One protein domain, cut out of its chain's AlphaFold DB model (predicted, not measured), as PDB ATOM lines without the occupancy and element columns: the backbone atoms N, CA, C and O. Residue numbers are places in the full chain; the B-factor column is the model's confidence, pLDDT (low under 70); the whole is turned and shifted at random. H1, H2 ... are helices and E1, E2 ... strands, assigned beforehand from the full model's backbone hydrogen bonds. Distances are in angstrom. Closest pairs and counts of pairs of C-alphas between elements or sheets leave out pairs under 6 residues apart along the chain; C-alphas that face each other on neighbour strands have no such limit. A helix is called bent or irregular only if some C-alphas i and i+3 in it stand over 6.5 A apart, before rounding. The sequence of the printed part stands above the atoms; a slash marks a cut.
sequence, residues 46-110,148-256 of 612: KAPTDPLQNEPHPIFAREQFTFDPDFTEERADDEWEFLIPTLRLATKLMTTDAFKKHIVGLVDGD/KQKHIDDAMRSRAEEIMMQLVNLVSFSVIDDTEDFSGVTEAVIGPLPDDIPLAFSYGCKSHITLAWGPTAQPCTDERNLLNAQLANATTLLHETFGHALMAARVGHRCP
ATOM      1  N   LYS A  46     181.227 126.186 192.796       88.50
ATOM      2  CA  LYS A  46     180.009 125.766 192.093       88.50
ATOM      3  C   LYS A  46     178.755 126.429 192.634       88.50
ATOM      4  O   LYS A  46     178.665 126.702 193.834       88.50
ATOM      5  N   ALA A  47     177.766 126.618 191.772       87.25
ATOM      6  CA  ALA A  47     176.410 126.954 192.175       87.25
ATOM      7  C   ALA A  47     175.878 125.870 193.139       87.25
ATOM      8  O   ALA A  47     175.951 124.676 192.822       87.25
ATOM      9  N   PRO A  48     175.374 126.234 194.333       90.38
ATOM     10  CA  PRO A  48     174.879 125.250 195.286       90.38
ATOM     11  C   PRO A  48     173.627 124.552 194.746       90.38
ATOM     12  O   PRO A  48     172.731 125.178 194.184       90.38
ATOM     13  N   THR A  49     173.534 123.239 194.967       92.50
ATOM     14  CA  THR A  49     172.355 122.422 194.617       92.50
ATOM     15  C   THR A  49     171.120 122.730 195.471       92.50
ATOM     16  O   THR A  49     170.013 122.307 195.148       92.50
ATOM     17  N   ASP A  50     171.332 123.444 196.572       95.19
ATOM     18  CA  ASP A  50     170.373 123.872 197.585       95.19
ATOM     19  C   ASP A  50     170.480 125.401 197.794       95.19
ATOM     20  O   ASP A  50     170.870 125.854 198.872       95.19
ATOM     21  N   PRO A  51     170.196 126.214 196.755       94.38
ATOM     22  CA  PRO A  51     170.342 127.667 196.822       94.38
ATOM     23  C   PRO A  51     169.352 128.287 197.817       94.38
ATOM     24  O   PRO A  51     168.328 127.678 198.129       94.38
ATOM     25  N   LEU A  52     169.618 129.514 198.273       96.56
ATOM     26  CA  LEU A  52     168.769 130.238 199.233       96.56
ATOM     27  C   LEU A  52     167.274 130.247 198.854       96.56
ATOM     28  O   LEU A  52     166.889 130.616 197.738       96.56
ATOM     29  N   GLN A  53     166.434 129.850 199.816       95.25
ATOM     30  CA  GLN A  53     164.976 129.703 199.675       95.25
ATOM     31  C   GLN A  53     164.183 130.689 200.547       95.25
ATOM     32  O   GLN A  53     162.956 130.666 200.524       95.25
ATOM     33  N   ASN A  54     164.845 131.542 201.335       95.31
ATOM     34  CA  ASN A  54     164.155 132.640 202.012       95.31
ATOM     35  C   ASN A  54     163.576 133.628 200.992       95.31
ATOM     36  O   ASN A  54     164.180 133.864 199.951       95.31
ATOM     37  N   GLU A  55     162.456 134.266 201.319       95.50
ATOM     38  CA  GLU A  55     162.007 135.431 200.553       95.50
ATOM     39  C   GLU A  55     162.955 136.627 200.765       95.50
ATOM     40  O   GLU A  55     163.672 136.672 201.778       95.50
ATOM     41  N   PRO A  56     162.981 137.605 199.842       96.25
ATOM     42  CA  PRO A  56     163.537 138.928 200.103       96.25
ATOM     43  C   PRO A  56     162.847 139.611 201.297       96.25
ATOM     44  O   PRO A  56     161.639 139.481 201.501       96.25
ATOM     45  N   HIS A  57     163.603 140.369 202.092       97.00
ATOM     46  CA  HIS A  57     163.046 141.228 203.140       97.00
ATOM     47  C   HIS A  57     162.149 142.314 202.508       97.00
ATOM     48  O   HIS A  57     162.510 142.808 201.445       97.00
ATOM     49  N   PRO A  58     161.057 142.787 203.148       96.62
ATOM     50  CA  PRO A  58     160.164 143.808 202.569       96.62
ATOM     51  C   PRO A  58     160.814 145.149 202.177       96.62
ATOM     52  O   PRO A  58     160.228 145.924 201.428       96.62
ATOM     53  N   ILE A  59     162.030 145.427 202.659       95.62
ATOM     54  CA  ILE A  59     162.840 146.575 202.203       95.62
ATOM     55  C   ILE A  59     163.374 146.394 200.776       95.62
ATOM     56  O   ILE A  59     163.650 147.369 200.099       95.62
ATOM     57  N   PHE A  60     163.481 145.146 200.325       95.56
ATOM     58  CA  PHE A  60     163.885 144.726 198.989       95.56
ATOM     59  C   PHE A  60     162.707 144.065 198.246       95.56
ATOM     60  O   PHE A  60     162.894 143.076 197.544       95.56
ATOM     61  N   ALA A  61     161.478 144.555 198.443       93.38
ATOM     62  CA  ALA A  61     160.301 144.097 197.699       93.38
ATOM     63  C   ALA A  61     160.209 144.789 196.321       93.38
ATOM     64  O   ALA A  61     160.715 145.900 196.163       93.38
ATOM     65  N   ARG A  62     159.570 144.152 195.325       91.62
ATOM     66  CA  ARG A  62     159.527 144.603 193.910       91.62
ATOM     67  C   ARG A  62     159.045 146.046 193.758       91.62
ATOM     68  O   ARG A  62     159.557 146.777 192.916       91.62
ATOM     69  N   GLU A  63     158.085 146.453 194.583       91.62
ATOM     70  CA  GLU A  63     157.498 147.794 194.632       91.62
ATOM     71  C   GLU A  63     158.464 148.901 195.088       91.62
ATOM     72  O   GLU A  63     158.167 150.078 194.890       91.62
ATOM     73  N   GLN A  64     159.616 148.546 195.666       91.94
ATOM     74  CA  GLN A  64     160.664 149.496 196.051       91.94
ATOM     75  C   GLN A  64     161.625 149.825 194.898       91.94
ATOM     76  O   GLN A  64     162.382 150.787 195.016       91.94
ATOM     77  N   PHE A  65     161.610 149.048 193.805       91.75
ATOM     78  CA  PHE A  65     162.540 149.175 192.680       91.75
ATOM     79  C   PHE A  65     161.861 149.764 191.441       91.75
ATOM     80  O   PHE A  65     160.998 149.138 190.818       91.75
ATOM     81  N   THR A  66     162.325 150.940 191.028       90.19
ATOM     82  CA  THR A  66     162.138 151.445 189.663       90.19
ATOM     83  C   THR A  66     163.298 150.978 188.791       90.19
ATOM     84  O   THR A  66     164.454 151.158 189.164       90.19
ATOM     85  N   PHE A  67     163.008 150.399 187.632       85.69
ATOM     86  CA  PHE A  67     164.025 150.080 186.629       85.69
ATOM     87  C   PHE A  67     164.205 151.259 185.667       85.69
ATOM     88  O   PHE A  67     163.389 152.186 185.667       85.69
ATOM     89  N   ASP A  68     165.275 151.216 184.879       80.25
ATOM     90  CA  ASP A  68     165.603 152.202 183.853       80.25
ATOM     91  C   ASP A  68     164.380 152.537 182.960       80.25
ATOM     92  O   ASP A  68     163.693 151.616 182.501       80.25
ATOM     93  N   PRO A  69     164.068 153.827 182.708       78.50
ATOM     94  CA  PRO A  69     162.917 154.232 181.898       78.50
ATOM     95  C   PRO A  69     162.874 153.672 180.468       78.50
ATOM     96  O   PRO A  69     161.782 153.607 179.898       78.50
ATOM     97  N   ASP A  70     164.013 153.272 179.891       82.19
ATOM     98  CA  ASP A  70     164.080 152.670 178.553       82.19
ATOM     99  C   ASP A  70     163.805 151.146 178.560       82.19
ATOM    100  O   ASP A  70     163.737 150.515 177.497       82.19
ATOM    101  N   PHE A  71     163.609 150.518 179.730       79.75
ATOM    102  CA  PHE A  71     163.261 149.094 179.826       79.75
ATOM    103  C   PHE A  71     161.772 148.848 179.535       79.75
ATOM    104  O   PHE A  71     160.879 149.573 179.974       79.75
ATOM    105  N   THR A  72     161.478 147.747 178.840       83.31
ATOM    106  CA  THR A  72     160.114 147.203 178.771       83.31
ATOM    107  C   THR A  72     159.734 146.541 180.098       83.31
ATOM    108  O   THR A  72     160.602 146.101 180.846       83.31
ATOM    109  N   GLU A  73     158.432 146.404 180.367       83.00
ATOM    110  CA  GLU A  73     157.912 145.658 181.530       83.00
ATOM    111  C   GLU A  73     158.478 144.222 181.577       83.00
ATOM    112  O   GLU A  73     158.955 143.778 182.615       83.00
ATOM    113  N   GLU A  74     158.556 143.559 180.415       83.50
ATOM    114  CA  GLU A  74     159.193 142.247 180.223       83.50
ATOM    115  C   GLU A  74     160.687 142.252 180.607       83.50
ATOM    116  O   GLU A  74     161.113 141.388 181.368       83.50
ATOM    117  N   ARG A  75     161.474 143.257 180.178       82.62
ATOM    118  CA  ARG A  75     162.887 143.369 180.588       82.62
ATOM    119  C   ARG A  75     163.016 143.652 182.087       82.62
ATOM    120  O   ARG A  75     163.871 143.067 182.734       82.62
ATOM    121  N   ALA A  76     162.188 144.531 182.647       82.75
ATOM    122  CA  ALA A  76     162.235 144.866 184.071       82.75
ATOM    123  C   ALA A  76     161.900 143.666 184.978       82.75
ATOM    124  O   ALA A  76     162.427 143.579 186.087       82.75
ATOM    125  N   ASP A  77     161.062 142.734 184.517       85.62
ATOM    126  CA  ASP A  77     160.757 141.499 185.246       85.62
ATOM    127  C   ASP A  77     161.815 140.393 185.031       85.62
ATOM    128  O   ASP A  77     162.141 139.693 185.991       85.62
ATOM    129  N   ASP A  78     162.440 140.285 183.851       83.75
ATOM    130  CA  ASP A  78     163.631 139.431 183.653       83.75
ATOM    131  C   ASP A  78     164.791 139.874 184.575       83.75
ATOM    132  O   ASP A  78     165.375 139.070 185.305       83.75
ATOM    133  N   GLU A  79     165.098 141.176 184.597       80.75
ATOM    134  CA  GLU A  79     166.137 141.784 185.445       80.75
ATOM    135  C   GLU A  79     165.818 141.614 186.944       80.75
ATOM    136  O   GLU A  79     166.718 141.406 187.764       80.75
ATOM    137  N   TRP A  80     164.531 141.619 187.315       87.31
ATOM    138  CA  TRP A  80     164.085 141.294 188.669       87.31
ATOM    139  C   TRP A  80     164.372 139.837 189.064       87.31
ATOM    140  O   TRP A  80     164.883 139.591 190.159       87.31
ATOM    141  N   GLU A  81     164.119 138.861 188.191       87.75
ATOM    142  CA  GLU A  81     164.444 137.458 188.482       87.75
ATOM    143  C   GLU A  81     165.969 137.224 188.578       87.75
ATOM    144  O   GLU A  81     166.415 136.412 189.394       87.75
ATOM    145  N   PHE A  82     166.795 137.991 187.851       83.81
ATOM    146  CA  PHE A  82     168.256 138.006 188.052       83.81
ATOM    147  C   PHE A  82     168.687 138.675 189.373       83.81
ATOM    148  O   PHE A  82     169.697 138.277 189.968       83.81
ATOM    149  N   LEU A  83     167.919 139.644 189.882       86.38
ATOM    150  CA  LEU A  83     168.119 140.246 191.206       86.38
ATOM    151  C   LEU A  83     167.778 139.278 192.353       86.38
ATOM    152  O   LEU A  83     168.501 139.265 193.353       86.38
ATOM    153  N   ILE A  84     166.732 138.446 192.230       91.94
ATOM    154  CA  ILE A  84     166.207 137.591 193.319       91.94
ATOM    155  C   ILE A  84     167.297 136.851 194.130       91.94
ATOM    156  O   ILE A  84     167.293 137.002 195.355       91.94
ATOM    157  N   PRO A  85     168.263 136.106 193.547       92.44
ATOM    158  CA  PRO A  85     169.308 135.417 194.320       92.44
ATOM    159  C   PRO A  85     170.150 136.364 195.193       92.44
ATOM    160  O   PRO A  85     170.463 136.047 196.344       92.44
ATOM    161  N   THR A  86     170.448 137.554 194.670       92.94
ATOM    162  CA  THR A  86     171.183 138.625 195.357       92.94
ATOM    163  C   THR A  86     170.366 139.190 196.522       92.94
ATOM    164  O   THR A  86     170.877 139.314 197.637       92.94
ATOM    165  N   LEU A  87     169.075 139.468 196.302       95.19
ATOM    166  CA  LEU A  87     168.166 139.971 197.341       95.19
ATOM    167  C   LEU A  87     167.949 138.938 198.456       95.19
ATOM    168  O   LEU A  87     167.882 139.292 199.640       95.19
ATOM    169  N   ARG A  88     167.897 137.646 198.101       97.06
ATOM    170  CA  ARG A  88     167.849 136.541 199.066       97.06
ATOM    171  C   ARG A  88     169.115 136.469 199.905       97.06
ATOM    172  O   ARG A  88     168.988 136.356 201.124       97.06
ATOM    173  N   LEU A  89     170.303 136.597 199.302       97.44
ATOM    174  CA  LEU A  89     171.566 136.647 200.044       97.44
ATOM    175  C   LEU A  89     171.627 137.865 200.973       97.44
ATOM    176  O   LEU A  89     171.882 137.687 202.162       97.44
ATOM    177  N   ALA A  90     171.333 139.074 200.483       97.56
ATOM    178  CA  ALA A  90     171.304 140.282 201.311       97.56
ATOM    179  C   ALA A  90     170.382 140.097 202.533       97.56
ATOM    180  O   ALA A  90     170.787 140.323 203.674       97.56
ATOM    181  N   THR A  91     169.186 139.546 202.309       98.19
ATOM    182  CA  THR A  91     168.231 139.188 203.369       98.19
ATOM    183  C   THR A  91     168.780 138.132 204.335       98.19
ATOM    184  O   THR A  91     168.611 138.255 205.549       98.19
ATOM    185  N   LYS A  92     169.490 137.111 203.843       97.44
ATOM    186  CA  LYS A  92     170.109 136.075 204.682       97.44
ATOM    187  C   LYS A  92     171.197 136.661 205.587       97.44
ATOM    188  O   LYS A  92     171.228 136.369 206.782       97.44
ATOM    189  N   LEU A  93     172.028 137.566 205.065       97.69
ATOM    190  CA  LEU A  93     173.044 138.298 205.833       97.69
ATOM    191  C   LEU A  93     172.418 139.179 206.933       97.69
ATOM    192  O   LEU A  93     172.947 139.224 208.049       97.69
ATOM    193  N   MET A  94     171.261 139.803 206.671       97.38
ATOM    194  CA  MET A  94     170.500 140.569 207.673       97.38
ATOM    195  C   MET A  94     170.028 139.712 208.855       97.38
ATOM    196  O   MET A  94     169.831 140.232 209.953       97.38
ATOM    197  N   THR A  95     169.883 138.390 208.686       95.06
ATOM    198  CA  THR A  95     169.493 137.508 209.799       95.06
ATOM    199  C   THR A  95     170.584 137.372 210.871       95.06
ATOM    200  O   THR A  95     170.262 137.036 212.013       95.06
ATOM    201  N   THR A  96     171.847 137.676 210.541       94.88
ATOM    202  CA  THR A  96     173.004 137.449 211.420       94.88
ATOM    203  C   THR A  96     172.979 138.297 212.692       94.88
ATOM    204  O   THR A  96     172.707 139.499 212.677       94.88
ATOM    205  N   ASP A  97     173.367 137.684 213.814       93.62
ATOM    206  CA  ASP A  97     173.494 138.380 215.099       93.62
ATOM    207  C   ASP A  97     174.492 139.551 215.023       93.62
ATOM    208  O   ASP A  97     174.279 140.585 215.656       93.62
ATOM    209  N   ALA A  98     175.560 139.424 214.226       92.19
ATOM    210  CA  ALA A  98     176.545 140.483 214.013       92.19
ATOM    211  C   ALA A  98     175.950 141.721 213.309       92.19
ATOM    212  O   ALA A  98     176.205 142.848 213.743       92.19
ATOM    213  N   PHE A  99     175.108 141.524 212.287       95.56
ATOM    214  CA  PHE A  99     174.379 142.600 211.612       95.56
ATOM    215  C   PHE A  99     173.345 143.257 212.536       95.56
ATOM    216  O   PHE A  99     173.356 144.475 212.714       95.56
ATOM    217  N   LYS A 100     172.499 142.463 213.205       95.38
ATOM    218  CA  LYS A 100     171.448 142.970 214.113       95.38
ATOM    219  C   LYS A 100     172.036 143.817 215.247       95.38
ATOM    220  O   LYS A 100     171.546 144.903 215.561       95.38
ATOM    221  N   LYS A 101     173.166 143.364 215.791       92.88
ATOM    222  CA  LYS A 101     173.991 144.068 216.783       92.88
ATOM    223  C   LYS A 101     174.639 145.346 216.242       92.88
ATOM    224  O   LYS A 101     174.815 146.292 217.014       92.88
ATOM    225  N   HIS A 102     174.980 145.397 214.951       93.31
ATOM    226  CA  HIS A 102     175.394 146.636 214.297       93.31
ATOM    227  C   HIS A 102     174.221 147.622 214.243       93.31
ATOM    228  O   HIS A 102     174.334 148.695 214.832       93.31
ATOM    229  N   ILE A 103     173.098 147.283 213.596       94.19
ATOM    230  CA  ILE A 103     172.037 148.269 213.316       94.19
ATOM    231  C   ILE A 103     171.372 148.813 214.591       94.19
ATOM    232  O   ILE A 103     171.166 150.021 214.701       94.19
ATOM    233  N   VAL A 104     171.167 147.988 215.626       93.75
ATOM    234  CA  VAL A 104     170.728 148.473 216.953       93.75
ATOM    235  C   VAL A 104     171.813 149.335 217.611       93.75
ATOM    236  O   VAL A 104     171.523 150.368 218.216       93.75
ATOM    237  N   GLY A 105     173.088 148.962 217.466       91.44
ATOM    238  CA  GLY A 105     174.221 149.755 217.942       91.44
ATOM    239  C   GLY A 105     174.355 151.123 217.263       91.44
ATOM    240  O   GLY A 105     174.809 152.071 217.909       91.44
ATOM    241  N   LEU A 106     173.938 151.223 216.001       90.44
ATOM    242  CA  LEU A 106     173.945 152.425 215.172       90.44
ATOM    243  C   LEU A 106     172.719 153.311 215.447       90.44
ATOM    244  O   LEU A 106     172.896 154.511 215.647       90.44
ATOM    245  N   VAL A 107     171.506 152.752 215.553       90.69
ATOM    246  CA  VAL A 107     170.254 153.515 215.770       90.69
ATOM    247  C   VAL A 107     170.014 153.883 217.233       90.69
ATOM    248  O   VAL A 107     169.684 155.033 217.533       90.69
ATOM    249  N   ASP A 108     170.234 152.959 218.167       90.62
ATOM    250  CA  ASP A 108     169.990 153.200 219.593       90.62
ATOM    251  C   ASP A 108     171.276 153.606 220.346       90.62
ATOM    252  O   ASP A 108     171.223 153.917 221.538       90.62
ATOM    253  N   GLY A 109     172.439 153.652 219.683       90.06
ATOM    254  CA  GLY A 109     173.730 154.044 220.268       90.06
ATOM    255  C   GLY A 109     173.804 155.500 220.750       90.06
ATOM    256  O   GLY A 109     173.204 156.404 220.170       90.06
ATOM    257  N   ASP A 110     174.581 155.758 221.804       89.31
ATOM    258  CA  ASP A 110     174.793 157.117 222.316       89.31
ATOM    259  C   ASP A 110     175.630 157.963 221.341       89.31
ATOM    260  O   ASP A 110     176.731 157.561 220.959       89.31
ATOM    261  N   LYS A 148     175.326 150.893 222.920       81.06
ATOM    262  CA  LYS A 148     175.052 150.770 224.366       81.06
ATOM    263  C   LYS A 148     175.273 149.348 224.897       81.06
ATOM    264  O   LYS A 148     175.847 149.175 225.969       81.06
ATOM    265  N   GLN A 149     174.820 148.338 224.155       74.44
ATOM    266  CA  GLN A 149     174.924 146.921 224.517       74.44
ATOM    267  C   GLN A 149     176.137 146.257 223.837       74.44
ATOM    268  O   GLN A 149     176.557 146.659 222.753       74.44
ATOM    269  N   LYS A 150     176.714 145.235 224.490       72.69
ATOM    270  CA  LYS A 150     177.897 144.484 224.007       72.69
ATOM    271  C   LYS A 150     177.595 143.058 223.530       72.69
ATOM    272  O   LYS A 150     178.412 142.483 222.813       72.69
ATOM    273  N   HIS A 151     176.445 142.511 223.914       80.69
ATOM    274  CA  HIS A 151     175.984 141.158 223.600       80.69
ATOM    275  C   HIS A 151     174.601 141.223 222.971       80.69
ATOM    276  O   HIS A 151     173.883 142.193 223.212       80.69
ATOM    277  N   ILE A 152     174.248 140.191 222.208       85.69
ATOM    278  CA  ILE A 152     172.903 140.043 221.653       85.69
ATOM    279  C   ILE A 152     172.023 139.161 222.543       85.69
ATOM    280  O   ILE A 152     172.456 138.143 223.100       85.69
ATOM    281  N   ASP A 153     170.771 139.575 222.649       89.62
ATOM    282  CA  ASP A 153     169.653 138.878 223.264       89.62
ATOM    283  C   ASP A 153     168.423 139.023 222.351       89.62
ATOM    284  O   ASP A 153     168.466 139.707 221.324       89.62
ATOM    285  N   ASP A 154     167.326 138.358 222.698       92.31
ATOM    286  CA  ASP A 154     166.128 138.349 221.853       92.31
ATOM    287  C   ASP A 154     165.434 139.719 221.797       92.31
ATOM    288  O   ASP A 154     164.757 140.022 220.816       92.31
ATOM    289  N   ALA A 155     165.659 140.591 222.787       92.75
ATOM    290  CA  ALA A 155     165.180 141.969 222.748       92.75
ATOM    291  C   ALA A 155     165.950 142.797 221.707       92.75
ATOM    292  O   ALA A 155     165.328 143.507 220.920       92.75
ATOM    293  N   MET A 156     167.279 142.657 221.633       92.56
ATOM    294  CA  MET A 156     168.087 143.255 220.562       92.56
ATOM    295  C   MET A 156     167.719 142.688 219.183       92.56
ATOM    296  O   MET A 156     167.693 143.447 218.219       92.56
ATOM    297  N   ARG A 157     167.395 141.392 219.069       94.38
ATOM    298  CA  ARG A 157     166.931 140.801 217.800       94.38
ATOM    299  C   ARG A 157     165.601 141.403 217.355       94.38
ATOM    300  O   ARG A 157     165.551 141.961 216.267       94.38
ATOM    301  N   SER A 158     164.573 141.393 218.205       95.25
ATOM    302  CA  SER A 158     163.281 142.024 217.892       95.25
ATOM    303  C   SER A 158     163.424 143.516 217.580       95.25
ATOM    304  O   SER A 158     162.824 144.004 216.628       95.25
ATOM    305  N   ARG A 159     164.280 144.235 218.320       93.81
ATOM    306  CA  ARG A 159     164.574 145.651 218.070       93.81
ATOM    307  C   ARG A 159     165.272 145.884 216.723       93.81
ATOM    308  O   ARG A 159     165.054 146.918 216.101       93.81
ATOM    309  N   ALA A 160     166.081 144.933 216.258       95.00
ATOM    310  CA  ALA A 160     166.658 144.964 214.919       95.00
ATOM    311  C   ALA A 160     165.581 144.759 213.837       95.00
ATOM    312  O   ALA A 160     165.543 145.544 212.894       95.00
ATOM    313  N   GLU A 161     164.668 143.788 214.000       95.12
ATOM    314  CA  GLU A 161     163.524 143.604 213.081       95.12
ATOM    315  C   GLU A 161     162.651 144.869 213.003       95.12
ATOM    316  O   GLU A 161     162.301 145.311 211.909       95.12
ATOM    317  N   GLU A 162     162.351 145.502 214.146       93.69
ATOM    318  CA  GLU A 162     161.641 146.789 214.192       93.69
ATOM    319  C   GLU A 162     162.342 147.852 213.339       93.69
ATOM    320  O   GLU A 162     161.694 148.504 212.530       93.69
ATOM    321  N   ILE A 163     163.656 148.031 213.511       93.44
ATOM    322  CA  ILE A 163     164.444 149.032 212.778       93.44
ATOM    323  C   ILE A 163     164.422 148.751 211.269       93.44
ATOM    324  O   ILE A 163     164.223 149.679 210.486       93.44
ATOM    325  N   MET A 164     164.586 147.489 210.858       94.56
ATOM    326  CA  MET A 164     164.564 147.104 209.443       94.56
ATOM    327  C   MET A 164     163.189 147.333 208.812       94.56
ATOM    328  O   MET A 164     163.112 147.902 207.725       94.56
ATOM    329  N   MET A 165     162.105 146.960 209.499       92.94
ATOM    330  CA  MET A 165     160.735 147.187 209.023       92.94
ATOM    331  C   MET A 165     160.346 148.671 209.011       92.94
ATOM    332  O   MET A 165     159.586 149.102 208.150       92.94
ATOM    333  N   GLN A 166     160.884 149.474 209.931       89.94
ATOM    334  CA  GLN A 166     160.675 150.925 209.968       89.94
ATOM    335  C   GLN A 166     161.397 151.659 208.827       89.94
ATOM    336  O   GLN A 166     160.922 152.700 208.374       89.94
ATOM    337  N   LEU A 167     162.520 151.119 208.346       91.19
ATOM    338  CA  LEU A 167     163.297 151.690 207.245       91.19
ATOM    339  C   LEU A 167     162.624 151.484 205.868       91.19
ATOM    340  O   LEU A 167     162.850 152.284 204.965       91.19
ATOM    341  N   VAL A 168     161.731 150.492 205.725       92.31
ATOM    342  CA  VAL A 168     160.985 150.179 204.480       92.31
ATOM    343  C   VAL A 168     160.235 151.390 203.907       92.31
ATOM    344  O   VAL A 168     160.188 151.571 202.697       92.31
ATOM    345  N   ASN A 169     159.683 152.258 204.759       87.12
ATOM    346  CA  ASN A 169     158.928 153.439 204.315       87.12
ATOM    347  C   ASN A 169     159.829 154.636 203.932       87.12
ATOM    348  O   ASN A 169     159.318 155.691 203.528       87.12
ATOM    349  N   LEU A 170     161.149 154.503 204.097       89.50
ATOM    350  CA  LEU A 170     162.144 155.574 203.996       89.50
ATOM    351  C   LEU A 170     163.202 155.346 202.904       89.50
ATOM    352  O   LEU A 170     164.039 156.224 202.716       89.50
ATOM    353  N   VAL A 171     163.157 154.224 202.183       92.69
ATOM    354  CA  VAL A 171     164.113 153.863 201.122       92.69
ATOM    355  C   VAL A 171     163.352 153.523 199.840       92.69
ATOM    356  O   VAL A 171     162.283 152.927 199.912       92.69
ATOM    357  N   SER A 172     163.902 153.884 198.683       93.94
ATOM    358  CA  SER A 172     163.538 153.320 197.375       93.94
ATOM    359  C   SER A 172     164.789 153.142 196.513       93.94
ATOM    360  O   SER A 172     165.821 153.750 196.799       93.94
ATOM    361  N   PHE A 173     164.702 152.336 195.458       93.81
ATOM    362  CA  PHE A 173     165.829 151.963 194.605       93.81
ATOM    363  C   PHE A 173     165.564 152.325 193.144       93.81
ATOM    364  O   PHE A 173     164.450 152.124 192.655       93.81
ATOM    365  N   SER A 174     166.590 152.792 192.434       90.69
ATOM    366  CA  SER A 174     166.627 152.774 190.968       90.69
ATOM    367  C   SER A 174     167.686 151.792 190.473       90.69
ATOM    368  O   SER A 174     168.754 151.674 191.068       90.69
ATOM    369  N   VAL A 175     167.382 151.060 189.401       86.38
ATOM    370  CA  VAL A 175     168.310 150.133 188.736       86.38
ATOM    371  C   VAL A 175     168.618 150.687 187.350       86.38
ATOM    372  O   VAL A 175     167.690 150.848 186.559       86.38
ATOM    373  N   ILE A 176     169.890 150.981 187.072       83.12
ATOM    374  CA  ILE A 176     170.355 151.552 185.796       83.12
ATOM    375  C   ILE A 176     171.312 150.596 185.067       83.12
ATOM    376  O   ILE A 176     172.075 149.865 185.704       83.12
ATOM    377  N   ASP A 177     171.264 150.612 183.733       71.12
ATOM    378  CA  ASP A 177     172.033 149.736 182.831       71.12
ATOM    379  C   ASP A 177     173.470 150.264 182.624       71.12
ATOM    380  O   ASP A 177     173.826 150.753 181.551       71.12
ATOM    381  N   ASP A 178     174.293 150.221 183.679       64.19
ATOM    382  CA  ASP A 178     175.727 150.535 183.587       64.19
ATOM    383  C   ASP A 178     176.546 149.259 183.362       64.19
ATOM    384  O   ASP A 178     176.600 148.348 184.192       64.19
ATOM    385  N   THR A 179     177.184 149.190 182.198       52.56
ATOM    386  CA  THR A 179     177.811 147.967 181.697       52.56
ATOM    387  C   THR A 179     179.215 147.684 182.242       52.56
ATOM    388  O   THR A 179     179.698 146.570 182.024       52.56
ATOM    389  N   GLU A 180     179.891 148.645 182.889       53.75
ATOM    390  CA  GLU A 180     181.332 148.521 183.187       53.75
ATOM    391  C   GLU A 180     181.664 148.074 184.624       53.75
ATOM    392  O   GLU A 180     182.512 147.195 184.784       53.75
ATOM    393  N   ASP A 181     180.983 148.584 185.658       56.00
ATOM    394  CA  ASP A 181     181.185 148.161 187.057       56.00
ATOM    395  C   ASP A 181     179.877 148.238 187.865       56.00
ATOM    396  O   ASP A 181     179.141 149.222 187.799       56.00
ATOM    397  N   PHE A 182     179.598 147.222 188.693       65.88
ATOM    398  CA  PHE A 182     178.466 147.295 189.622       65.88
ATOM    399  C   PHE A 182     178.807 148.217 190.806       65.88
ATOM    400  O   PHE A 182     179.807 148.014 191.503       65.88
ATOM    401  N   SER A 183     177.946 149.201 191.075       78.88
ATOM    402  CA  SER A 183     178.113 150.161 192.172       78.88
ATOM    403  C   SER A 183     176.770 150.647 192.733       78.88
ATOM    404  O   SER A 183     175.707 150.382 192.172       78.88
ATOM    405  N   GLY A 184     176.817 151.322 193.883       84.69
ATOM    406  CA  GLY A 184     175.657 151.920 194.539       84.69
ATOM    407  C   GLY A 184     175.944 153.364 194.941       84.69
ATOM    408  O   GLY A 184     177.091 153.705 195.228       84.69
ATOM    409  N   VAL A 185     174.906 154.200 194.943       88.12
ATOM    410  CA  VAL A 185     174.944 155.569 195.473       88.12
ATOM    411  C   VAL A 185     173.644 155.857 196.220       88.12
ATOM    412  O   VAL A 185     172.562 155.845 195.632       88.12
ATOM    413  N   THR A 186     173.746 156.157 197.514       90.06
ATOM    414  CA  THR A 186     172.621 156.632 198.325       90.06
ATOM    415  C   THR A 186     172.505 158.152 198.274       90.06
ATOM    416  O   THR A 186     173.274 158.875 198.908       90.06
ATOM    417  N   GLU A 187     171.459 158.642 197.620       89.50
ATOM    418  CA  GLU A 187     171.030 160.033 197.711       89.50
ATOM    419  C   GLU A 187     169.997 160.247 198.826       89.50
ATOM    420  O   GLU A 187     169.323 159.326 199.306       89.50
ATOM    421  N   ALA A 188     169.838 161.503 199.241       85.50
ATOM    422  CA  ALA A 188     168.860 161.912 200.238       85.50
ATOM    423  C   ALA A 188     167.689 162.669 199.607       85.50
ATOM    424  O   ALA A 188     167.828 163.802 199.146       85.50
ATOM    425  N   VAL A 189     166.496 162.083 199.676       84.75
ATOM    426  CA  VAL A 189     165.279 162.686 199.126       84.75
ATOM    427  C   VAL A 189     164.770 163.766 200.080       84.75
ATOM    428  O   VAL A 189     164.263 163.488 201.173       84.75
ATOM    429  N   ILE A 190     164.894 165.025 199.655       69.00
ATOM    430  CA  ILE A 190     164.373 166.185 200.382       69.00
ATOM    431  C   ILE A 190     162.855 166.253 200.192       69.00
ATOM    432  O   ILE A 190     162.353 166.632 199.137       69.00
ATOM    433  N   GLY A 191     162.111 165.928 201.245       65.00
ATOM    434  CA  GLY A 191     160.657 166.026 201.274       65.00
ATOM    435  C   GLY A 191     160.108 165.868 202.691       65.00
ATOM    436  O   GLY A 191     160.883 165.643 203.627       65.00
ATOM    437  N   PRO A 192     158.782 165.981 202.882       61.91
ATOM    438  CA  PRO A 192     158.163 165.574 204.132       61.91
ATOM    439  C   PRO A 192     158.408 164.076 204.351       61.91
ATOM    440  O   PRO A 192     158.146 163.245 203.478       61.91
ATOM    441  N   LEU A 193     158.904 163.731 205.538       68.06
ATOM    442  CA  LEU A 193     158.817 162.361 206.026       68.06
ATOM    443  C   LEU A 193     157.327 161.958 206.189       68.06
ATOM    444  O   LEU A 193     156.485 162.846 206.344       68.06
ATOM    445  N   PRO A 194     156.981 160.655 206.171       70.44
ATOM    446  CA  PRO A 194     155.600 160.187 206.353       70.44
ATOM    447  C   PRO A 194     154.966 160.662 207.672       70.44
ATOM    448  O   PRO A 194     155.667 160.776 208.669       70.44
ATOM    449  N   ASP A 195     153.648 160.869 207.735       65.81
ATOM    450  CA  ASP A 195     152.976 161.327 208.972       65.81
ATOM    451  C   ASP A 195     153.121 160.349 210.167       65.81
ATOM    452  O   ASP A 195     152.851 160.715 211.313       65.81
ATOM    453  N   ASP A 196     153.549 159.108 209.916       68.12
ATOM    454  CA  ASP A 196     153.683 158.010 210.876       68.12
ATOM    455  C   ASP A 196     155.137 157.668 211.274       68.12
ATOM    456  O   ASP A 196     155.372 156.571 211.791       68.12
ATOM    457  N   ILE A 197     156.124 158.569 211.086       67.31
ATOM    458  CA  ILE A 197     157.535 158.237 211.398       67.31
ATOM    459  C   ILE A 197     157.711 157.725 212.842       67.31
ATOM    460  O   ILE A 197     157.355 158.415 213.806       67.31
ATOM    461  N   PRO A 198     158.397 156.585 213.035       66.81
ATOM    462  CA  PRO A 198     158.924 156.184 214.331       66.81
ATOM    463  C   PRO A 198     159.810 157.266 214.959       66.81
ATOM    464  O   PRO A 198     160.666 157.858 214.302       66.81
ATOM    465  N   LEU A 199     159.699 157.452 216.276       61.84
ATOM    466  CA  LEU A 199     160.475 158.455 217.026       61.84
ATOM    467  C   LEU A 199     161.998 158.373 216.792       61.84
ATOM    468  O   LEU A 199     162.679 159.393 216.887       61.84
ATOM    469  N   ALA A 200     162.525 157.190 216.451       65.19
ATOM    470  CA  ALA A 200     163.935 156.953 216.132       65.19
ATOM    471  C   ALA A 200     164.439 157.679 214.864       65.19
ATOM    472  O   ALA A 200     165.632 157.963 214.780       65.19
ATOM    473  N   PHE A 201     163.546 158.002 213.922       79.50
ATOM    474  CA  PHE A 201     163.857 158.639 212.632       79.50
ATOM    475  C   PHE A 201     163.236 160.045 212.490       79.50
ATOM    476  O   PHE A 201     163.227 160.637 211.415       79.50
ATOM    477  N   SER A 202     162.751 160.622 213.595       68.38
ATOM    478  CA  SER A 202     162.025 161.907 213.657       68.38
ATOM    479  C   SER A 202     162.806 163.167 213.224       68.38
ATOM    480  O   SER A 202     162.246 164.261 213.231       68.38
ATOM    481  N   TYR A 203     164.080 163.027 212.841       71.75
ATOM    482  CA  TYR A 203     164.953 164.097 212.328       71.75
ATOM    483  C   TYR A 203     165.640 163.724 210.999       71.75
ATOM    484  O   TYR A 203     166.535 164.442 210.553       71.75
ATOM    485  N   GLY A 204     165.279 162.584 210.403       79.06
ATOM    486  CA  GLY A 204     165.917 162.068 209.199       79.06
ATOM    487  C   GLY A 204     165.408 162.680 207.897       79.06
ATOM    488  O   GLY A 204     164.691 163.680 207.865       79.06
ATOM    489  N   CYS A 205     165.748 162.014 206.804       84.19
ATOM    490  CA  CYS A 205     165.095 162.144 205.505       84.19
ATOM    491  C   CYS A 205     164.858 160.746 204.918       84.19
ATOM    492  O   CYS A 205     165.346 159.753 205.462       84.19
ATOM    493  N   LYS A 206     164.103 160.669 203.820       89.12
ATOM    494  CA  LYS A 206     164.108 159.466 202.984       89.12
ATOM    495  C   LYS A 206     165.408 159.404 202.177       89.12
ATOM    496  O   LYS A 206     166.061 160.432 201.984       89.12
ATOM    497  N   SER A 207     165.727 158.229 201.661       92.38
ATOM    498  CA  SER A 207     166.825 158.002 200.727       92.38
ATOM    499  C   SER A 207     166.342 157.341 199.446       92.38
ATOM    500  O   SER A 207     165.382 156.570 199.457       92.38
ATOM    501  N   HIS A 208     167.034 157.649 198.356       93.38
ATOM    502  CA  HIS A 208     166.933 156.937 197.092       93.38
ATOM    503  C   HIS A 208     168.292 156.301 196.816       93.38
ATOM    504  O   HIS A 208     169.316 156.946 197.026       93.38
ATOM    505  N   ILE A 209     168.309 155.035 196.418       93.31
ATOM    506  CA  ILE A 209     169.534 154.270 196.204       93.31
ATOM    507  C   ILE A 209     169.609 153.919 194.723       93.31
ATOM    508  O   ILE A 209     168.868 153.059 194.246       93.31
ATOM    509  N   THR A 210     170.506 154.583 194.006       91.19
ATOM    510  CA  THR A 210     170.799 154.262 192.609       91.19
ATOM    511  C   THR A 210     171.771 153.089 192.573       91.19
ATOM    512  O   THR A 210     172.811 153.120 193.231       91.19
ATOM    513  N   LEU A 211     171.422 152.043 191.827       87.38
ATOM    514  CA  LEU A 211     172.208 150.828 191.647       87.38
ATOM    515  C   LEU A 211     172.619 150.708 190.179       87.38
ATOM    516  O   LEU A 211     171.789 150.422 189.313       87.38
ATOM    517  N   ALA A 212     173.909 150.892 189.917       79.56
ATOM    518  CA  ALA A 212     174.531 150.574 188.640       79.56
ATOM    519  C   ALA A 212     174.615 149.048 188.512       79.56
ATOM    520  O   ALA A 212     175.380 148.411 189.240       79.56
ATOM    521  N   TRP A 213     173.790 148.441 187.654       69.06
ATOM    522  CA  TRP A 213     173.678 146.983 187.549       69.06
ATOM    523  C   TRP A 213     174.481 146.433 186.371       69.06
ATOM    524  O   TRP A 213     173.983 146.307 185.256       69.06
ATOM    525  N   GLY A 214     175.726 146.044 186.660       56.44
ATOM    526  CA  GLY A 214     176.576 145.320 185.716       56.44
ATOM    527  C   GLY A 214     175.993 143.962 185.270       56.44
ATOM    528  O   GLY A 214     174.958 143.517 185.773       56.44
ATOM    529  N   PRO A 215     176.677 143.240 184.356       45.47
ATOM    530  CA  PRO A 215     176.121 142.123 183.574       45.47
ATOM    531  C   PRO A 215     175.872 140.793 184.327       45.47
ATOM    532  O   PRO A 215     176.043 139.708 183.773       45.47
ATOM    533  N   THR A 216     175.363 140.854 185.558       48.53
ATOM    534  CA  THR A 216     174.551 139.794 186.188       48.53
ATOM    535  C   THR A 216     173.249 139.505 185.420       48.53
ATOM    536  O   THR A 216     172.685 138.428 185.580       48.53
ATOM    537  N   ALA A 217     172.819 140.433 184.556       43.59
ATOM    538  CA  ALA A 217     171.706 140.301 183.608       43.59
ATOM    539  C   ALA A 217     171.938 139.277 182.476       43.59
ATOM    540  O   ALA A 217     171.000 138.868 181.792       43.59
ATOM    541  N   GLN A 218     173.189 138.869 182.225       50.28
ATOM    542  CA  GLN A 218     173.503 137.840 181.230       50.28
ATOM    543  C   GLN A 218     173.799 136.496 181.910       50.28
ATOM    544  O   GLN A 218     174.398 136.472 182.987       50.28
ATOM    545  N   PRO A 219     173.446 135.353 181.281       52.97
ATOM    546  CA  PRO A 219     173.729 134.026 181.822       52.97
ATOM    547  C   PRO A 219     175.238 133.745 181.811       52.97
ATOM    548  O   PRO A 219     175.785 133.165 180.869       52.97
ATOM    549  N   CYS A 220     175.920 134.177 182.872       61.19
ATOM    550  CA  CYS A 220     177.349 133.983 183.056       61.19
ATOM    551  C   CYS A 220     177.662 132.482 183.125       61.19
ATOM    552  O   CYS A 220     177.190 131.772 184.011       61.19
ATOM    553  N   THR A 221     178.474 131.995 182.187       66.25
ATOM    554  CA  THR A 221     178.891 130.585 182.118       66.25
ATOM    555  C   THR A 221     179.979 130.220 183.131       66.25
ATOM    556  O   THR A 221     180.341 129.050 183.238       66.25
ATOM    557  N   ASP A 222     180.491 131.203 183.876       85.25
ATOM    558  CA  ASP A 222     181.426 131.028 184.983       85.25
ATOM    559  C   ASP A 222     180.676 131.180 186.319       85.25
ATOM    560  O   ASP A 222     180.397 132.290 186.786       85.25
ATOM    561  N   GLU A 223     180.370 130.042 186.949       87.12
ATOM    562  CA  GLU A 223     179.683 129.975 188.245       87.12
ATOM    563  C   GLU A 223     180.442 130.727 189.357       87.12
ATOM    564  O   GLU A 223     179.810 131.253 190.275       87.12
ATOM    565  N   ARG A 224     181.778 130.858 189.272       87.81
ATOM    566  CA  ARG A 224     182.563 131.637 190.242       87.81
ATOM    567  C   ARG A 224     182.291 133.127 190.097       87.81
ATOM    568  O   ARG A 224     182.101 133.805 191.107       87.81
ATOM    569  N   ASN A 225     182.288 133.645 188.871       85.75
ATOM    570  CA  ASN A 225     182.042 135.069 188.642       85.75
ATOM    571  C   ASN A 225     180.590 135.435 188.967       85.75
ATOM    572  O   ASN A 225     180.372 136.470 189.592       85.75
ATOM    573  N   LEU A 226     179.630 134.553 188.658       86.44
ATOM    574  CA  LEU A 226     178.227 134.713 189.048       86.44
ATOM    575  C   LEU A 226     178.060 134.823 190.575       86.44
ATOM    576  O   LEU A 226     177.505 135.808 191.057       86.44
ATOM    577  N   LEU A 227     178.582 133.862 191.346       90.75
ATOM    578  CA  LEU A 227     178.474 133.878 192.813       90.75
ATOM    579  C   LEU A 227     179.275 135.026 193.449       90.75
ATOM    580  O   LEU A 227     178.876 135.569 194.478       90.75
ATOM    581  N   ASN A 228     180.399 135.427 192.848       89.19
ATOM    582  CA  ASN A 228     181.162 136.586 193.303       89.19
ATOM    583  C   ASN A 228     180.417 137.907 193.050       89.19
ATOM    584  O   ASN A 228     180.471 138.791 193.902       89.19
ATOM    585  N   ALA A 229     179.726 138.045 191.913       85.75
ATOM    586  CA  ALA A 229     178.873 139.196 191.630       85.75
ATOM    587  C   ALA A 229     177.663 139.225 192.575       85.75
ATOM    588  O   ALA A 229     177.455 140.218 193.257       85.75
ATOM    589  N   GLN A 230     176.942 138.110 192.739       89.69
ATOM    590  CA  GLN A 230     175.831 138.017 193.698       89.69
ATOM    591  C   GLN A 230     176.267 138.373 195.132       89.69
ATOM    592  O   GLN A 230     175.554 139.100 195.824       89.69
ATOM    593  N   LEU A 231     177.466 137.959 195.568       92.69
ATOM    594  CA  LEU A 231     178.029 138.385 196.853       92.69
ATOM    595  C   LEU A 231     178.345 139.890 196.890       92.69
ATOM    596  O   LEU A 231     177.943 140.554 197.844       92.69
ATOM    597  N   ALA A 232     179.040 140.432 195.887       89.31
ATOM    598  CA  ALA A 232     179.381 141.856 195.827       89.31
ATOM    599  C   ALA A 232     178.116 142.731 195.851       89.31
ATOM    600  O   ALA A 232     177.971 143.596 196.719       89.31
ATOM    601  N   ASN A 233     177.155 142.417 194.985       89.06
ATOM    602  CA  ASN A 233     175.902 143.142 194.837       89.06
ATOM    603  C   ASN A 233     175.058 143.062 196.124       89.06
ATOM    604  O   ASN A 233     174.535 144.077 196.588       89.06
ATOM    605  N   ALA A 234     175.010 141.894 196.780       94.31
ATOM    606  CA  ALA A 234     174.364 141.737 198.082       94.31
ATOM    607  C   ALA A 234     175.071 142.528 199.196       94.31
ATOM    608  O   ALA A 234     174.402 143.033 200.097       94.31
ATOM    609  N   THR A 235     176.402 142.673 199.154       94.19
ATOM    610  CA  THR A 235     177.101 143.543 200.109       94.19
ATOM    611  C   THR A 235     176.821 145.021 199.865       94.19
ATOM    612  O   THR A 235     176.539 145.724 200.828       94.19
ATOM    613  N   THR A 236     176.797 145.503 198.623       92.00
ATOM    614  CA  THR A 236     176.511 146.924 198.361       92.00
ATOM    615  C   THR A 236     175.066 147.290 198.687       92.00
ATOM    616  O   THR A 236     174.840 148.311 199.323       92.00
ATOM    617  N   LEU A 237     174.089 146.419 198.408       94.50
ATOM    618  CA  LEU A 237     172.707 146.615 198.874       94.50
ATOM    619  C   LEU A 237     172.632 146.870 200.388       94.50
ATOM    620  O   LEU A 237     171.856 147.714 200.832       94.50
ATOM    621  N   LEU A 238     173.448 146.183 201.193       97.12
ATOM    622  CA  LEU A 238     173.509 146.390 202.644       97.12
ATOM    623  C   LEU A 238     174.361 147.602 203.052       97.12
ATOM    624  O   LEU A 238     174.055 148.231 204.063       97.12
ATOM    625  N   HIS A 239     175.398 147.928 202.280       94.69
ATOM    626  CA  HIS A 239     176.233 149.119 202.442       94.69
ATOM    627  C   HIS A 239     175.388 150.394 202.268       94.69
ATOM    628  O   HIS A 239     175.299 151.194 203.199       94.69
ATOM    629  N   GLU A 240     174.679 150.516 201.143       94.62
ATOM    630  CA  GLU A 240     173.763 151.624 200.854       94.62
ATOM    631  C   GLU A 240     172.595 151.658 201.851       94.62
ATOM    632  O   GLU A 240     172.376 152.649 202.545       94.62
ATOM    633  N   THR A 241     171.865 150.545 201.996       96.00
ATOM    634  CA  THR A 241     170.614 150.533 202.772       96.00
ATOM    635  C   THR A 241     170.850 150.696 204.275       96.00
ATOM    636  O   THR A 241     170.135 151.446 204.938       96.00
ATOM    637  N   PHE A 242     171.836 149.998 204.847       95.88
ATOM    638  CA  PHE A 242     172.024 149.928 206.303       95.88
ATOM    639  C   PHE A 242     173.237 150.698 206.827       95.88
ATOM    640  O   PHE A 242     173.322 150.919 208.037       95.88
ATOM    641  N   GLY A 243     174.126 151.146 205.940       92.56
ATOM    642  CA  GLY A 243     175.011 152.274 206.199       92.56
ATOM    643  C   GLY A 243     174.280 153.578 205.899       92.56
ATOM    644  O   GLY A 243     173.599 154.133 206.768       92.56
ATOM    645  N   HIS A 244     174.414 154.047 204.660       91.00
ATOM    646  CA  HIS A 244     174.087 155.414 204.247       91.00
ATOM    647  C   HIS A 244     172.618 155.786 204.468       91.00
ATOM    648  O   HIS A 244     172.331 156.757 205.171       91.00
ATOM    649  N   ALA A 245     171.671 154.994 203.962       92.44
ATOM    650  CA  ALA A 245     170.242 155.308 204.043       92.44
ATOM    651  C   ALA A 245     169.692 155.201 205.475       92.44
ATOM    652  O   ALA A 245     168.942 156.072 205.923       92.44
ATOM    653  N   LEU A 246     170.119 154.200 206.253       92.75
ATOM    654  CA  LEU A 246     169.796 154.121 207.683       92.75
ATOM    655  C   LEU A 246     170.383 155.306 208.470       92.75
ATOM    656  O   LEU A 246     169.785 155.759 209.451       92.75
ATOM    657  N   MET A 247     171.530 155.846 208.050       88.50
ATOM    658  CA  MET A 247     172.109 157.033 208.676       88.50
ATOM    659  C   MET A 247     171.392 158.320 208.263       88.50
ATOM    660  O   MET A 247     171.068 159.118 209.145       88.50
ATOM    661  N   ALA A 248     171.014 158.473 206.995       87.75
ATOM    662  CA  ALA A 248     170.138 159.544 206.522       87.75
ATOM    663  C   ALA A 248     168.775 159.535 207.249       87.75
ATOM    664  O   ALA A 248     168.316 160.581 207.717       87.75
ATOM    665  N   ALA A 249     168.181 158.359 207.470       88.25
ATOM    666  CA  ALA A 249     166.963 158.186 208.265       88.25
ATOM    667  C   ALA A 249     167.146 158.555 209.754       88.25
ATOM    668  O   ALA A 249     166.201 159.004 210.403       88.25
ATOM    669  N   ARG A 250     168.350 158.400 210.323       86.50
ATOM    670  CA  ARG A 250     168.611 158.658 211.751       86.50
ATOM    671  C   ARG A 250     169.062 160.088 212.068       86.50
ATOM    672  O   ARG A 250     168.639 160.641 213.083       86.50
ATOM    673  N   VAL A 251     169.974 160.659 211.276       80.56
ATOM    674  CA  VAL A 251     170.613 161.965 211.556       80.56
ATOM    675  C   VAL A 251     170.358 163.030 210.484       80.56
ATOM    676  O   VAL A 251     170.680 164.197 210.716       80.56
ATOM    677  N   GLY A 252     169.744 162.649 209.359       78.50
ATOM    678  CA  GLY A 252     169.452 163.526 208.227       78.50
ATOM    679  C   GLY A 252     170.672 163.816 207.347       78.50
ATOM    680  O   GLY A 252     171.809 163.852 207.813       78.50
ATOM    681  N   HIS A 253     170.415 164.125 206.074       71.81
ATOM    682  CA  HIS A 253     171.406 164.463 205.033       71.81
ATOM    683  C   HIS A 253     172.319 165.666 205.317       71.81
ATOM    684  O   HIS A 253     173.164 166.019 204.504       71.81
ATOM    685  N   ARG A 254     172.120 166.360 206.440       66.00
ATOM    686  CA  ARG A 254     172.855 167.582 206.808       66.00
ATOM    687  C   ARG A 254     174.043 167.299 207.724       66.00
ATOM    688  O   ARG A 254     174.656 168.235 208.227       66.00
ATOM    689  N   CYS A 255     174.322 166.030 208.006       65.75
ATOM    690  CA  CYS A 255     175.405 165.581 208.868       65.75
ATOM    691  C   CYS A 255     176.362 164.698 208.047       65.75
ATOM    692  O   CYS A 255     175.871 163.778 207.394       65.75
ATOM    693  N   PRO A 256     177.690 164.939 208.063       71.25
ATOM    694  CA  PRO A 256     178.656 164.013 207.486       71.25
ATOM    695  C   PRO A 256     178.612 162.691 208.248       71.25
ATOM    696  O   PRO A 256     178.141 162.629 209.392       71.25
TER     697      PRO A 256
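What this domain is: This is residues 46 to 110 and 148 to 256 of the 612 residues of an uncharacterized protein of Cercospora beticola (UniProt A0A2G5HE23). One long helix, H4, lies along one face of a twisted sheet of four strands. H1b crosses H4, and H2 and H3 cross each other beside the end of H4 that holds its last residues. The 174 printed residues hold four named helices and four named strands, in the order E1 H1 H2 H3 E2 E3 E4 H4. The mixed sheet runs E1 E2 E4 E3, and the class is mixed, helices and strands. The whole is compact, with a radius of gyration of the C-alphas of 16.7 A, and spans 48 by 36 by 26 A.

How they stand to each other: Edge strand E1, residues 65 to 67, is parallel to E2, residues 171 to 176, with N 66 and O 173 at 2.9 A. E2 is parallel to E4, residues 206 to 212, with N 209 and O 172 at 2.8 A. E4 and edge strand E3, residues 183 to 189, form an antiparallel hairpin, with N 187 and O 208 at 2.8 A. The sheet is only just strongly twisted, its C-alphas up to 4.1 A off their best plane. H1, residues 73 to 94, was assigned as one helix by its hydrogen bonds but is bent: C-alphas 82 and 85 are 6.9 A apart. Its arms H1a, residues 73 to 82, and H1b, residues 85 to 94, stand at a steep tilt of 53 degrees. H4, residues 223 to 251, is over E4 and E3 at a height over the sheet of 9.0 A, along the strands, at 18 degrees to E4 on the local plane. H1a and H4 on one face of the sheet make two layers. H4 touches H1b with residues 230 to 238 alone, at a steep tilt of 50 degrees, the closest C-alphas being those of Ala 90 and Ala 234, 4.7 A apart. H2, residues 97 to 107, touches H3, residues 154 to 170, at a steep tilt of 61 degrees; their closest C-alphas, of Lys 100 and Ala 160, are 5.3 A apart. H3 only grazes the sheet, with residues 167 to 170. Every O i to N i+4 pair is within hydrogen-bond range in H1a, H1b and H2, against 10 of 13 in H3 and 23 of 25 in H4.

Where its parts are: E1 begins at C-alpha 65, (162.540, 149.175, 192.680). H1a and H1b each measure 14.4 A, H2 15.5 A, H3 25.1 A and H4 40.6 A; E2 measures 16.7 A, E3 19.2 A and E4 19.8 A. H4 ends at C-alpha 251, (170.613, 161.965, 211.556).

The domain as a whole: The two C-alphas farthest apart, of Thr 72 and Lys 150, are 48.7 A apart. Residues 111 to 147 are not printed; C-alphas 110 and 148 are 6.7 A apart across this cut. The link from E3 to E4 is long, 16 residues. Mean pLDDT of the printed part is 85.0; 27 residues are under 70, among them 178 to 182 and 213 to 221.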